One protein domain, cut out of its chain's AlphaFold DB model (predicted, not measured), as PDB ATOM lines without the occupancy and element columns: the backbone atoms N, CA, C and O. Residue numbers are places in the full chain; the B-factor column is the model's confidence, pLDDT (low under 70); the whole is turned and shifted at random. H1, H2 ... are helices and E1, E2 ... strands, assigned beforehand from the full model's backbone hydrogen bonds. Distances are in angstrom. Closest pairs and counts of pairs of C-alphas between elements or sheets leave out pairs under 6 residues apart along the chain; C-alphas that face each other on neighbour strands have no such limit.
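This is residues 54 to 155 of the 158 residues of an uncharacterized protein of Longilinea arvoryzae (UniProt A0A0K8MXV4). A single, twisted wall of five antiparallel strands has the two short helices H1 and H2, paired as a hairpin, and the long stretch of residues 78 to 106 gathered on one side of it, while its other face is bare. The helices only graze the sheet, and two residues of the long stretch, 95 and 96, pair with E3. The printed part has 102 residues, with named elements in the order E1, H1, H2, E2, E3, E4, E5; the sheet's order is E1, E5, E4, E3, E2. The class is mixed, helices and strands, with under half of the residues, 47, in named elements. The whole is compact, with a radius of gyration of the C-alphas of 13.0 A, and rounded, spanning 37 by 28 by 24 A.

E1, residues 56 to 59, begins at C-alpha 56 at (229.057, 218.972, 359.965) and is 10.6 A long. H1, residues 67 to 77, is 15.5 A long and begins at C-alpha 67 at (228.246, 233.746, 343.118). H2, residues 107 to 112, is 8.6 A long. E2, residues 115 to 119, measures 13.0 A, and E3, residues 122 to 130, the longest strand, 26.6 A. E4, residues 140 to 145, is 16.6 A long. E5, residues 149 to 154, is 17.0 A long and ends at C-alpha 154 at (227.044, 227.224, 364.526).

E1 is an edge strand, antiparallel to E5 at 165 degrees, with N 58 and O 150 2.9 A apart, within hydrogen-bond range. E5 and E4 form a hairpin at 168 degrees, with N 143 and O 151 at 2.8 A. E4 and E3 form another at 163 degrees, with N 127 and O 142 at 2.9 A. E3 and E2, the other edge strand, form a third at 154 degrees, with N 117 and O 124 at 2.9 A. E2, E3, E4 and E5 are a meander, each strand the antiparallel neighbour of the one before. H1 only grazes the sheet, with its residues 67 to 71; the closest C-alphas of H1 and E3, those of Glu 67 and Tyr 125, are 7.6 A apart. H2 only just grazes it, with its residues 110 to 112 and 5 pairs of C-alphas within 10 A. H1 and H2 touch as a helical hairpin, at a shallow tilt of 31 degrees, opposite ways; their closest C-alphas, those of Ile 71 and Ala 111, are 6.4 A apart. In H1 and H2 every O i to N i+4 pair is within hydrogen-bond range. E1 and E2 are apart.

The two C-alphas farthest apart, those of Gly 102 and Leu 120, are 39.3 A apart. The printed part has no cut. The link from H1 to H2 is long, with 29 residues. The mean pLDDT of the printed part is 72.3; residue 54, residues 78 to 105 and residues 131 to 134 are under 70.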
ATOM      1  N   PRO A  54     228.877 220.026 366.968       65.31
ATOM      2  CA  PRO A  54     229.984 219.702 366.082       65.31
ATOM      3  C   PRO A  54     229.736 220.278 364.683       65.31
ATOM      4  O   PRO A  54     228.608 220.290 364.190       65.31
ATOM      5  N   GLU A  55     230.807 220.741 364.044       74.69
ATOM      6  CA  GLU A  55     230.783 221.127 362.635       74.69
ATOM      7  C   GLU A  55     230.446 219.900 361.772       74.69
ATOM      8  O   GLU A  55     231.082 218.852 361.901       74.69
ATOM      9  N   SER A  56     229.436 220.022 360.909       74.12
ATOM     10  CA  SER A  56     229.057 218.972 359.965       74.12
ATOM     11  C   SER A  56     229.649 219.237 358.593       74.12
ATOM     12  O   SER A  56     229.704 220.379 358.136       74.12
ATOM     13  N   TRP A  57     230.075 218.165 357.929       79.06
ATOM     14  CA  TRP A  57     230.757 218.214 356.642       79.06
ATOM     15  C   TRP A  57     230.114 217.286 355.631       79.06
ATOM     16  O   TRP A  57     229.805 216.135 355.942       79.06
ATOM     17  N   HIS A  58     229.976 217.780 354.406       77.94
ATOM     18  CA  HIS A  58     229.350 217.062 353.309       77.94
ATOM     19  C   HIS A  58     230.079 217.352 351.998       77.94
ATOM     20  O   HIS A  58     230.529 218.470 351.749       77.94
ATOM     21  N   TRP A  59     230.172 216.333 351.149       81.19
ATOM     22  CA  TRP A  59     230.594 216.490 349.763       81.19
ATOM     23  C   TRP A  59     229.358 216.655 348.888       81.19
ATOM     24  O   TRP A  59     228.395 215.904 349.031       81.19
ATOM     25  N   LEU A  60     229.391 217.659 348.022       79.38
ATOM     26  CA  LEU A  60     228.334 217.980 347.079       79.38
ATOM     27  C   LEU A  60     228.760 217.517 345.690       79.38
ATOM     28  O   LEU A  60     229.892 217.759 345.272       79.38
ATOM     29  N   ASP A  61     227.809 216.998 344.921       81.62
ATOM     30  CA  ASP A  61     227.988 216.801 343.475       81.62
ATOM     31  C   ASP A  61     227.921 218.134 342.696       81.62
ATOM     32  O   ASP A  61     227.962 218.168 341.467       81.62
ATOM     33  N   PHE A  62     227.849 219.263 343.407       82.75
ATOM     34  CA  PHE A  62     227.786 220.612 342.865       82.75
ATOM     35  C   PHE A  62     229.040 221.425 343.188       82.75
ATOM     36  O   PHE A  62     229.517 221.452 344.320       82.75
ATOM     37  N   HIS A  63     229.535 222.133 342.174       87.12
ATOM     38  CA  HIS A  63     230.797 222.861 342.204       87.12
ATOM     39  C   HIS A  63     230.548 224.298 341.727       87.12
ATOM     40  O   HIS A  63     230.570 224.538 340.519       87.12
ATOM     41  N   PRO A  64     230.275 225.254 342.636       84.38
ATOM     42  CA  PRO A  64     229.952 226.619 342.236       84.38
ATOM     43  C   PRO A  64     231.160 227.288 341.575       84.38
ATOM     44  O   PRO A  64     232.234 227.376 342.181       84.38
ATOM     45  N   GLN A  65     230.978 227.798 340.355       87.56
ATOM     46  CA  GLN A  65     231.994 228.584 339.647       87.56
ATOM     47  C   GLN A  65     231.776 230.092 339.800       87.56
ATOM     48  O   GLN A  65     232.699 230.887 339.595       87.56
ATOM     49  N   SER A  66     230.575 230.502 340.205       88.62
ATOM     50  CA  SER A  66     230.195 231.900 340.386       88.62
ATOM     51  C   SER A  66     229.290 232.102 341.604       88.62
ATOM     52  O   SER A  66     228.688 231.167 342.129       88.62
ATOM     53  N   GLU A  67     229.198 233.351 342.068       86.88
ATOM     54  CA  GLU A  67     228.246 233.746 343.118       86.88
ATOM     55  C   GLU A  67     226.802 233.483 342.679       86.88
ATOM     56  O   GLU A  67     226.006 232.956 343.450       86.88
ATOM     57  N   ALA A  68     226.489 233.779 341.414       87.00
ATOM     58  CA  ALA A  68     225.172 233.541 340.839       87.00
ATOM     59  C   ALA A  68     224.805 232.050 340.835       87.00
ATOM     60  O   ALA A  68     223.699 231.703 341.238       87.00
ATOM     61  N   GLU A  69     225.731 231.167 340.446       87.38
ATOM     62  CA  GLU A  69     225.520 229.715 340.515       87.38
ATOM     63  C   GLU A  69     225.314 229.233 341.946       87.38
ATOM     64  O   GLU A  69     224.430 228.420 342.193       87.38
ATOM     65  N   PHE A  70     226.095 229.747 342.897       84.44
ATOM     66  CA  PHE A  70     225.927 229.407 344.305       84.44
ATOM     67  C   PHE A  70     224.529 229.800 344.816       84.44
ATOM     68  O   PHE A  70     223.852 228.987 345.439       84.44
ATOM     69  N   ILE A  71     224.059 231.016 344.521       83.25
ATOM     70  CA  ILE A  71     222.728 231.479 344.943       83.25
ATOM     71  C   ILE A  71     221.613 230.716 344.221       83.25
ATOM     72  O   ILE A  71     220.625 230.346 344.853       83.25
ATOM     73  N   ALA A  72     221.769 230.446 342.924       85.00
ATOM     74  CA  ALA A  72     220.819 229.645 342.156       85.00
ATOM     75  C   ALA A  72     220.692 228.229 342.733       85.00
ATOM     76  O   ALA A  72     219.581 227.750 342.946       85.00
ATOM     77  N   TYR A  73     221.820 227.612 343.083       80.81
ATOM     78  CA  TYR A  73     221.865 226.308 343.732       80.81
ATOM     79  C   TYR A  73     221.141 226.295 345.083       80.81
ATOM     80  O   TYR A  73     220.353 225.395 345.369       80.81
ATOM     81  N   LEU A  74     221.366 227.322 345.909       77.94
ATOM     82  CA  LEU A  74     220.650 227.478 347.176       77.94
ATOM     83  C   LEU A  74     219.144 227.647 346.976       77.94
ATOM     84  O   LEU A  74     218.367 227.084 347.744       77.94
ATOM     85  N   ARG A  75     218.744 228.400 345.945       76.81
ATOM     86  CA  ARG A  75     217.341 228.646 345.601       76.81
ATOM     87  C   ARG A  75     216.628 227.387 345.124       76.81
ATOM     88  O   ARG A  75     215.476 227.178 345.482       76.81
ATOM     89  N   GLU A  76     217.293 226.565 344.321       74.75
ATOM     90  CA  GLU A  76     216.695 225.366 343.726       74.75
ATOM     91  C   GLU A  76     216.642 224.183 344.696       74.75
ATOM     92  O   GLU A  76     215.719 223.371 344.642       74.75
ATOM     93  N   HIS A  77     217.620 224.067 345.594       70.12
ATOM     94  CA  HIS A  77     217.722 222.900 346.466       70.12
ATOM     95  C   HIS A  77     217.363 223.156 347.924       70.12
ATOM     96  O   HIS A  77     217.468 222.213 348.710       70.12
ATOM     97  N   GLU A  78     216.965 224.387 348.291       58.16
ATOM     98  CA  GLU A  78     216.557 224.815 349.650       58.16
ATOM     99  C   GLU A  78     217.432 224.225 350.783       58.16
ATOM    100  O   GLU A  78     216.992 224.000 351.908       58.16
ATOM    101  N   LEU A  79     218.695 223.917 350.462       55.62
ATOM    102  CA  LEU A  79     219.564 222.995 351.196       55.62
ATOM    103  C   LEU A  79     218.803 221.828 351.862       55.62
ATOM    104  O   LEU A  79     218.728 221.714 353.085       55.62
ATOM    105  N   GLN A  80     218.375 220.852 351.062       48.97
ATOM    106  CA  GLN A  80     218.089 219.485 351.534       48.97
ATOM    107  C   GLN A  80     219.311 218.782 352.176       48.97
ATOM    108  O   GLN A  80     219.216 217.634 352.600       48.97
ATOM    109  N   TYR A  81     220.455 219.460 352.300       48.41
ATOM    110  CA  TYR A  81     221.729 218.928 352.790       48.41
ATOM    111  C   TYR A  81     221.739 218.414 354.230       48.41
ATOM    112  O   TYR A  81     222.730 217.841 354.670       48.41
ATOM    113  N   LEU A  82     220.629 218.571 354.949       42.16
ATOM    114  CA  LEU A  82     220.461 218.174 356.342       42.16
ATOM    115  C   LEU A  82     219.427 217.050 356.494       42.16
ATOM    116  O   LEU A  82     218.955 216.791 357.593       42.16
ATOM    117  N   ASN A  83     219.090 216.334 355.416       36.94
ATOM    118  CA  ASN A  83     218.113 215.238 355.460       36.94
ATOM    119  C   ASN A  83     218.594 213.994 356.251       36.94
ATOM    120  O   ASN A  83     217.902 212.982 356.308       36.94
ATOM    121  N   GLY A  84     219.777 214.056 356.873       36.22
ATOM    122  CA  GLY A  84     220.293 213.034 357.790       36.22
ATOM    123  C   GLY A  84     220.762 213.563 359.151       36.22
ATOM    124  O   GLY A  84     221.247 212.784 359.965       36.22
ATOM    125  N   SER A  85     220.640 214.864 359.425       43.44
ATOM    126  CA  SER A  85     221.164 215.482 360.651       43.44
ATOM    127  C   SER A  85     220.233 216.589 361.121       43.44
ATOM    128  O   SER A  85     219.786 217.378 360.300       43.44
ATOM    129  N   GLN A  86     219.993 216.670 362.430       47.16
ATOM    130  CA  GLN A  86     219.154 217.647 363.151       47.16
ATOM    131  C   GLN A  86     219.635 219.112 363.042       47.16
ATOM    132  O   GLN A  86     219.654 219.854 364.019       47.16
ATOM    133  N   LEU A  87     220.111 219.529 361.879       50.94
ATOM    134  CA  LEU A  87     220.676 220.843 361.650       50.94
ATOM    135  C   LEU A  87     219.616 221.756 361.015       50.94
ATOM    136  O   LEU A  87     218.753 221.279 360.270       50.94
ATOM    137  N   PRO A  88     219.675 223.067 361.286       51.78
ATOM    138  CA  PRO A  88     218.659 224.003 360.830       51.78
ATOM    139  C   PRO A  88     218.757 224.246 359.324       51.78
ATOM    140  O   PRO A  88     219.737 224.818 358.830       51.78
ATOM    141  N   ARG A  89     217.708 223.820 358.614       55.53
ATOM    142  CA  ARG A  89     217.454 224.121 357.200       55.53
ATOM    143  C   ARG A  89     217.343 225.627 357.017       55.53
ATOM    144  O   ARG A  89     216.829 226.287 357.909       55.53
ATOM    145  N   LEU A  90     217.789 226.162 355.881       55.66
ATOM    146  CA  LEU A  90     217.533 227.560 355.536       55.66
ATOM    147  C   LEU A  90     216.030 227.721 355.265       55.66
ATOM    148  O   LEU A  90     215.543 227.281 354.231       55.66
ATOM    149  N   GLU A  91     215.294 228.276 356.226       54.53
ATOM    150  CA  GLU A  91     213.828 228.366 356.196       54.53
ATOM    151  C   GLU A  91     213.347 229.819 356.117       54.53
ATOM    152  O   GLU A  91     214.048 230.764 356.497       54.53
ATOM    153  N   ALA A  92     212.116 230.003 355.628       47.62
ATOM    154  CA  ALA A  92     211.437 231.292 355.668       47.62
ATOM    155  C   ALA A  92     211.396 231.829 357.112       47.62
ATOM    156  O   ALA A  92     211.058 231.112 358.051       47.62
ATOM    157  N   GLY A  93     211.742 233.103 357.291       48.09
ATOM    158  CA  GLY A  93     211.815 233.745 358.604       48.09
ATOM    159  C   GLY A  93     213.175 233.685 359.304       48.09
ATOM    160  O   GLY A  93     213.269 234.177 360.429       48.09
ATOM    161  N   MET A  94     214.223 233.156 358.665       57.62
ATOM    162  CA  MET A  94     215.598 233.305 359.148       57.62
ATOM    163  C   MET A  94     216.091 234.745 359.109       57.62
ATOM    164  O   MET A  94     215.848 235.485 358.158       57.62
ATOM    165  N   ASN A  95     216.850 235.111 360.138       54.72
ATOM    166  CA  ASN A  95     217.480 236.411 360.233       54.72
ATOM    167  C   ASN A  95     218.882 236.340 359.596       54.72
ATOM    168  O   ASN A  95     219.805 235.724 360.130       54.72
ATOM    169  N   LEU A  96     219.032 236.965 358.431       60.59
ATOM    170  CA  LEU A  96     220.320 237.256 357.804       60.59
ATOM    171  C   LEU A  96     220.849 238.568 358.395       60.59
ATOM    172  O   LEU A  96     220.159 239.585 358.297       60.59
ATOM    173  N   ASN A  97     222.030 238.547 359.026       55.34
ATOM    174  CA  ASN A  97     222.737 239.728 359.553       55.34
ATOM    175  C   ASN A  97     221.812 240.850 360.101       55.34
ATOM    176  O   ASN A  97     221.920 242.006 359.691       55.34
ATOM    177  N   ASN A  98     220.918 240.530 361.041       47.19
ATOM    178  CA  ASN A  98     219.976 241.452 361.705       47.19
ATOM    179  C   ASN A  98     218.776 241.950 360.865       47.19
ATOM    180  O   ASN A  98     218.385 243.116 360.943       47.19
ATOM    181  N   THR A  99     218.140 241.068 360.097       46.81
ATOM    182  CA  THR A  99     216.805 241.262 359.514       46.81
ATOM    183  C   THR A  99     215.644 240.932 360.456       46.81
ATOM    184  O   THR A  99     215.751 240.030 361.284       46.81
ATOM    185  N   PRO A 100     214.487 241.608 360.306       44.84
ATOM    186  CA  PRO A 100     213.258 241.223 360.995       44.84
ATOM    187  C   PRO A 100     212.805 239.811 360.585       44.84
ATOM    188  O   PRO A 100     212.775 239.490 359.398       44.84
ATOM    189  N   MET A 101     212.422 238.987 361.564       51.81
ATOM    190  CA  MET A 101     211.878 237.639 361.342       51.81
ATOM    191  C   MET A 101     210.521 237.654 360.612       51.81
ATOM    192  O   MET A 101     209.748 238.602 360.734       51.81
ATOM    193  N   GLY A 102     210.197 236.544 359.931       49.00
ATOM    194  CA  GLY A 102     208.841 236.237 359.441       49.00
ATOM    195  C   GLY A 102     208.549 236.520 357.961       49.00
ATOM    196  O   GLY A 102     207.384 236.513 357.573       49.00
ATOM    197  N   GLN A 103     209.568 236.761 357.132       55.62
ATOM    198  CA  GLN A 103     209.408 236.951 355.682       55.62
ATOM    199  C   GLN A 103     209.982 235.772 354.872       55.62
ATOM    200  O   GLN A 103     210.861 235.064 355.373       55.62
ATOM    201  N   PRO A 104     209.485 235.525 353.641       62.72
ATOM    202  CA  PRO A 104     210.108 234.572 352.719       62.72
ATOM    203  C   PRO A 104     211.596 234.894 352.510       62.72
ATOM    204  O   PRO A 104     212.010 236.043 352.668       62.72
ATOM    205  N   ILE A 105     212.398 233.880 352.163       66.25
ATOM    206  CA  ILE A 105     213.840 234.053 351.933       66.25
ATOM    207  C   ILE A 105     214.047 235.043 350.779       66.25
ATOM    208  O   ILE A 105     213.736 234.748 349.624       66.25
ATOM    209  N   ASP A 106     214.593 236.213 351.100       72.81
ATOM    210  CA  ASP A 106     215.035 237.195 350.116       72.81
ATOM    211  C   ASP A 106     216.404 236.767 349.571       72.81
ATOM    212  O   ASP A 106     217.456 237.021 350.164       72.81
ATOM    213  N   TYR A 107     216.379 236.062 348.440       74.12
ATOM    214  CA  TYR A 107     217.585 235.571 347.777       74.12
ATOM    215  C   TYR A 107     218.472 236.690 347.223       74.12
ATOM    216  O   TYR A 107     219.679 236.482 347.093       74.12
ATOM    217  N   ASP A 108     217.905 237.854 346.905       77.56
ATOM    218  CA  ASP A 108     218.675 238.989 346.399       77.56
ATOM    219  C   ASP A 108     219.478 239.617 347.545       77.56
ATOM    220  O   ASP A 108     220.658 239.944 347.398       77.56
ATOM    221  N   ARG A 109     218.887 239.674 348.742       71.88
ATOM    222  CA  ARG A 109     219.604 240.044 349.965       71.88
ATOM    223  C   ARG A 109     220.614 238.987 350.406       71.88
ATOM    224  O   ARG A 109     221.716 239.333 350.821       71.88
ATOM    225  N   LEU A 110     220.276 237.706 350.282       75.62
ATOM    226  CA  LEU A 110     221.183 236.598 350.588       75.62
ATOM    227  C   LEU A 110     222.430 236.626 349.689       75.62
ATOM    228  O   LEU A 110     223.532 236.352 350.160       75.62
ATOM    229  N   ALA A 111     222.277 237.038 348.427       78.25
ATOM    230  CA  ALA A 111     223.400 237.316 347.537       78.25
ATOM    231  C   ALA A 111     224.267 238.487 348.032       78.25
ATOM    232  O   ALA A 111     225.488 238.418 347.930       78.25
ATOM    233  N   ALA A 112     223.671 239.532 348.613       79.56
ATOM    234  CA  ALA A 112     224.415 240.662 349.174       79.56
ATOM    235  C   ALA A 112     225.177 240.316 350.471       79.56
ATOM    236  O   ALA A 112     226.262 240.845 350.707       79.56
ATOM    237  N   ASP A 113     224.638 239.416 351.297       78.00
ATOM    238  CA  ASP A 113     225.276 238.941 352.536       78.00
ATOM    239  C   ASP A 113     226.294 237.803 352.306       78.00
ATOM    240  O   ASP A 113     226.984 237.364 353.237       78.00
ATOM    241  N   LEU A 114     226.423 237.335 351.061       85.00
ATOM    242  CA  LEU A 114     227.378 236.312 350.664       85.00
ATOM    243  C   LEU A 114     228.816 236.816 350.809       85.00
ATOM    244  O   LEU A 114     229.265 237.747 350.143       85.00
ATOM    245  N   ARG A 115     229.598 236.137 351.645       89.06
ATOM    246  CA  ARG A 115     231.031 236.398 351.779       89.06
ATOM    247  C   ARG A 115     231.825 235.439 350.911       89.06
ATOM    248  O   ARG A 115     231.853 234.236 351.182       89.06
ATOM    249  N   VAL A 116     232.544 235.995 349.940       90.88
ATOM    250  CA  VAL A 116     233.413 235.243 349.030       90.88
ATOM    251  C   VAL A 116     234.877 235.438 349.394       90.88
ATOM    252  O   VAL A 116     235.396 236.553 349.416       90.88
ATOM    253  N   GLN A 117     235.574 234.339 349.671       91.12
ATOM    254  CA  GLN A 117     237.009 234.339 349.943       91.12
ATOM    255  C   GLN A 117     237.740 233.551 348.865       91.12
ATOM    256  O   GLN A 117     237.514 232.357 348.688       91.12
ATOM    257  N   ARG A 118     238.668 234.206 348.167       90.38
ATOM    258  CA  ARG A 118     239.521 233.554 347.170       90.38
ATOM    259  C   ARG A 118     240.813 233.085 347.843       90.38
ATOM    260  O   ARG A 118     241.511 233.879 348.476       90.38
ATOM    261  N   ARG A 119     241.114 231.792 347.738       85.31
ATOM    262  CA  ARG A 119     242.358 231.164 348.205       85.31
ATOM    263  C   ARG A 119     243.124 230.611 347.004       85.31
ATOM    264  O   ARG A 119     242.587 230.492 345.905       85.31
ATOM    265  N   LEU A 120     244.398 230.287 347.202       85.00
ATOM    266  CA  LEU A 120     245.193 229.609 346.179       85.00
ATOM    267  C   LEU A 120     244.574 228.230 345.898       85.00
ATOM    268  O   LEU A 120     244.606 227.354 346.755       85.00
ATOM    269  N   GLY A 121     243.997 228.068 344.705       84.44
ATOM    270  CA  GLY A 121     243.422 226.807 344.226       84.44
ATOM    271  C   GLY A 121     241.917 226.623 344.447       84.44
ATOM    272  O   GLY A 121     241.378 225.652 343.929       84.44
ATOM    273  N   TYR A 122     241.225 227.517 345.167       89.06
ATOM    274  CA  TYR A 122     239.774 227.404 345.383       89.06
ATOM    275  C   TYR A 122     239.119 228.697 345.888       89.06
ATOM    276  O   TYR A 122     239.774 229.598 346.422       89.06
ATOM    277  N   VAL A 123     237.796 228.772 345.749       90.44
ATOM    278  CA  VAL A 123     236.954 229.850 346.284       90.44
ATOM    279  C   VAL A 123     236.083 229.297 347.407       90.44
ATOM    280  O   VAL A 123     235.630 228.160 347.335       90.44
ATOM    281  N   ILE A 124     235.869 230.086 348.459       91.38
ATOM    282  CA  ILE A 124     234.960 229.773 349.562       91.38
ATOM    283  C   ILE A 124     233.794 230.752 349.503       91.38
ATOM    284  O   ILE A 124     234.000 231.961 349.611       91.38
ATOM    285  N   TYR A 125     232.590 230.216 349.386       88.81
ATOM    286  CA  TYR A 125     231.324 230.926 349.496       88.81
ATOM    287  C   TYR A 125     230.783 230.695 350.901       88.81
ATOM    288  O   TYR A 125     230.674 229.550 351.339       88.81
ATOM    289  N   SER A 126     230.508 231.761 351.648       87.94
ATOM    290  CA  SER A 126     230.075 231.647 353.041       87.94
ATOM    291  C   SER A 126     228.898 232.552 353.361       87.94
ATOM    292  O   SER A 126     228.900 233.730 353.015       87.94
ATOM    293  N   LEU A 127     227.919 231.993 354.063       82.88
ATOM    294  CA  LEU A 127     226.717 232.677 354.522       82.88
ATOM    295  C   LEU A 127     226.588 232.506 356.019       82.88
ATOM    296  O   LEU A 127     226.759 231.403 356.531       82.88
ATOM    297  N   THR A 128     226.284 233.598 356.713       80.94
ATOM    298  CA  THR A 128     226.003 233.582 358.150       80.94
ATOM    299  C   THR A 128     224.549 233.963 358.373       80.94
ATOM    300  O   THR A 128     224.096 234.971 357.838       80.94
ATOM    301  N   TYR A 129     223.820 233.149 359.130       74.75
ATOM    302  CA  TYR A 129     222.395 233.332 359.383       74.75
ATOM    303  C   TYR A 129     222.029 232.902 360.802       74.75
ATOM    304  O   TYR A 129     222.702 232.067 361.404       74.75
ATOM    305  N   THR A 130     220.946 233.452 361.337       73.25
ATOM    306  CA  THR A 130     220.365 233.061 362.623       73.25
ATOM    307  C   THR A 130     219.041 232.363 362.378       73.25
ATOM    308  O   THR A 130     218.149 232.898 361.712       73.25
ATOM    309  N   HIS A 131     218.914 231.153 362.914       67.50
ATOM    310  CA  HIS A 131     217.660 230.418 362.868       67.50
ATOM    311  C   HIS A 131     216.666 231.036 363.876       67.50
ATOM    312  O   HIS A 131     217.077 231.385 364.981       67.50
ATOM    313  N   PRO A 132     215.373 231.179 363.529       62.66
ATOM    314  CA  PRO A 132     214.390 231.906 364.343       62.66
ATOM    315  C   PRO A 132     214.153 231.312 365.737       62.66
ATOM    316  O   PRO A 132     213.739 232.019 366.648       62.66
ATOM    317  N   ALA A 133     214.412 230.014 365.908       65.19
ATOM    318  CA  ALA A 133     214.343 229.343 367.207       65.19
ATOM    319  C   ALA A 133     215.575 229.577 368.108       65.19
ATOM    320  O   ALA A 133     215.610 229.040 369.210       65.19
ATOM    321  N   CYS A 134     216.585 230.320 367.648       67.31
ATOM    322  CA  CYS A 134     217.820 230.575 368.390       67.31
ATOM    323  C   CYS A 134     217.865 232.014 368.913       67.31
ATOM    324  O   CYS A 134     217.235 232.912 368.349       67.31
ATOM    325  N   ASP A 135     218.664 232.246 369.956       72.06
ATOM    326  CA  ASP A 135     218.963 233.597 370.433       72.06
ATOM    327  C   ASP A 135     219.584 234.451 369.295       72.06
ATOM    328  O   ASP A 135     220.450 233.953 368.569       72.06
ATOM    329  N   PRO A 136     219.195 235.734 369.129       71.06
ATOM    330  CA  PRO A 136     219.742 236.631 368.102       71.06
ATOM    331  C   PRO A 136     221.269 236.794 368.108       71.06
ATOM    332  O   PRO A 136     221.848 237.195 367.101       71.06
ATOM    333  N   THR A 137     221.925 236.513 369.235       73.06
ATOM    334  CA  THR A 137     223.389 236.545 369.391       73.06
ATOM    335  C   THR A 137     224.084 235.293 368.855       73.06
ATOM    336  O   THR A 137     225.316 235.235 368.797       73.06
ATOM    337  N   GLN A 138     223.311 234.279 368.473       73.62
ATOM    338  CA  GLN A 138     223.802 233.001 367.993       73.62
ATOM    339  C   GLN A 138     223.583 232.876 366.487       73.62
ATOM    340  O   GLN A 138     222.562 233.288 365.930       73.62
ATOM    341  N   HIS A 139     224.574 232.302 365.809       76.81
ATOM    342  CA  HIS A 139     224.600 232.239 364.356       76.81
ATOM    343  C   HIS A 139     225.087 230.877 363.868       76.81
ATOM    344  O   HIS A 139     225.936 230.225 364.485       76.81
ATOM    345  N   TYR A 140     224.590 230.505 362.699       76.88
ATOM    346  CA  TYR A 140     225.113 229.450 361.856       76.88
ATOM    347  C   TYR A 140     225.906 230.048 360.714       76.88
ATOM    348  O   TYR A 140     225.567 231.102 360.179       76.88
ATOM    349  N   THR A 141     226.973 229.365 360.325       81.81
ATOM    350  CA  THR A 141     227.707 229.663 359.110       81.81
ATOM    351  C   THR A 141     227.715 228.441 358.214       81.81
ATOM    352  O   THR A 141     228.314 227.416 358.542       81.81
ATOM    353  N   LEU A 142     227.103 228.591 357.047       80.81
ATOM    354  CA  LEU A 142     227.266 227.673 355.936       80.81
ATOM    355  C   LEU A 142     228.474 228.107 355.115       80.81
ATOM    356  O   LEU A 142     228.619 229.285 354.781       80.81
ATOM    357  N   ARG A 143     229.331 227.156 354.754       86.62
ATOM    358  CA  ARG A 143     230.413 227.375 353.794       86.62
ATOM    359  C   ARG A 143     230.366 226.308 352.723       86.62
ATOM    360  O   ARG A 143     230.226 225.141 353.056       86.62
ATOM    361  N   ILE A 144     230.533 226.707 351.469       86.75
ATOM    362  CA  ILE A 144     230.695 225.803 350.330       86.75
ATOM    363  C   ILE A 144     231.924 226.249 349.548       86.75
ATOM    364  O   ILE A 144     232.120 227.442 349.308       86.75
ATOM    365  N   THR A 145     232.780 225.311 349.165       89.31
ATOM    366  CA  THR A 145     233.943 225.596 348.324       89.31
ATOM    367  C   THR A 145     233.629 225.390 346.845       89.31
ATOM    368  O   THR A 145     232.737 224.628 346.482       89.31
ATOM    369  N   SER A 146     234.415 226.008 345.962       88.56
ATOM    370  CA  SER A 146     234.320 225.804 344.506       88.56
ATOM    371  C   SER A 146     234.605 224.364 344.059       88.56
ATOM    372  O   SER A 146     234.378 224.032 342.902       88.56
ATOM    373  N   TYR A 147     235.127 223.516 344.950       88.38
ATOM    374  CA  TYR A 147     235.357 222.092 344.704       88.38
ATOM    375  C   TYR A 147     234.291 221.186 345.355       88.38
ATOM    376  O   TYR A 147     234.511 219.988 345.488       88.38
ATOM    377  N   GLY A 148     233.163 221.754 345.795       82.12
ATOM    378  CA  GLY A 148     232.005 220.988 346.263       82.12
ATOM    379  C   GLY A 148     232.079 220.505 347.711       82.12
ATOM    380  O   GLY A 148     231.297 219.652 348.109       82.12
ATOM    381  N   PHE A 149     232.977 221.035 348.542       85.88
ATOM    382  CA  PHE A 149     232.963 220.730 349.974       85.88
ATOM    383  C   PHE A 149     232.073 221.718 350.723       85.88
ATOM    384  O   PHE A 149     232.306 222.927 350.654       85.88
ATOM    385  N   ALA A 150     231.089 221.209 351.459       83.31
ATOM    386  CA  ALA A 150     230.201 221.993 352.301       83.31
ATOM    387  C   ALA A 150     230.446 221.720 353.786       83.31
ATOM    388  O   ALA A 150     230.590 220.574 354.210       83.31
ATOM    389  N   SER A 151     230.431 222.781 354.584       81.50
ATOM    390  CA  SER A 151     230.482 222.709 356.040       81.50
ATOM    391  C   SER A 151     229.398 223.580 356.657       81.50
ATOM    392  O   SER A 151     229.261 224.744 356.262       81.50
ATOM    393  N   LEU A 152     228.699 223.066 357.665       78.25
ATOM    394  CA  LEU A 152     227.812 223.851 358.514       78.25
ATOM    395  C   LEU A 152     228.318 223.794 359.954       78.25
ATOM    396  O   LEU A 152     228.491 222.724 360.531       78.25
ATOM    397  N   TYR A 153     228.540 224.958 360.554       74.81
ATOM    398  CA  TYR A 153     228.853 225.067 361.977       74.81
ATOM    399  C   TYR A 153     228.122 226.258 362.574       74.81
ATOM    400  O   TYR A 153     227.867 227.252 361.897       74.81
ATOM    401  N   GLY A 154     227.785 226.171 363.852       73.38
ATOM    402  CA  GLY A 154     227.044 227.224 364.526       73.38
ATOM    403  C   GLY A 154     226.484 226.773 365.855       73.38
ATOM    404  O   GLY A 154     226.693 225.638 366.291       73.38
ATOM    405  N   CYS A 155     225.779 227.690 366.497       70.06
ATOM    406  CA  CYS A 155     225.230 227.494 367.827       70.06
ATOM    407  C   CYS A 155     223.740 227.835 367.784       70.06
ATOM    408  O   CYS A 155     223.349 228.831 367.180       70.06
TER     409      CYS A 155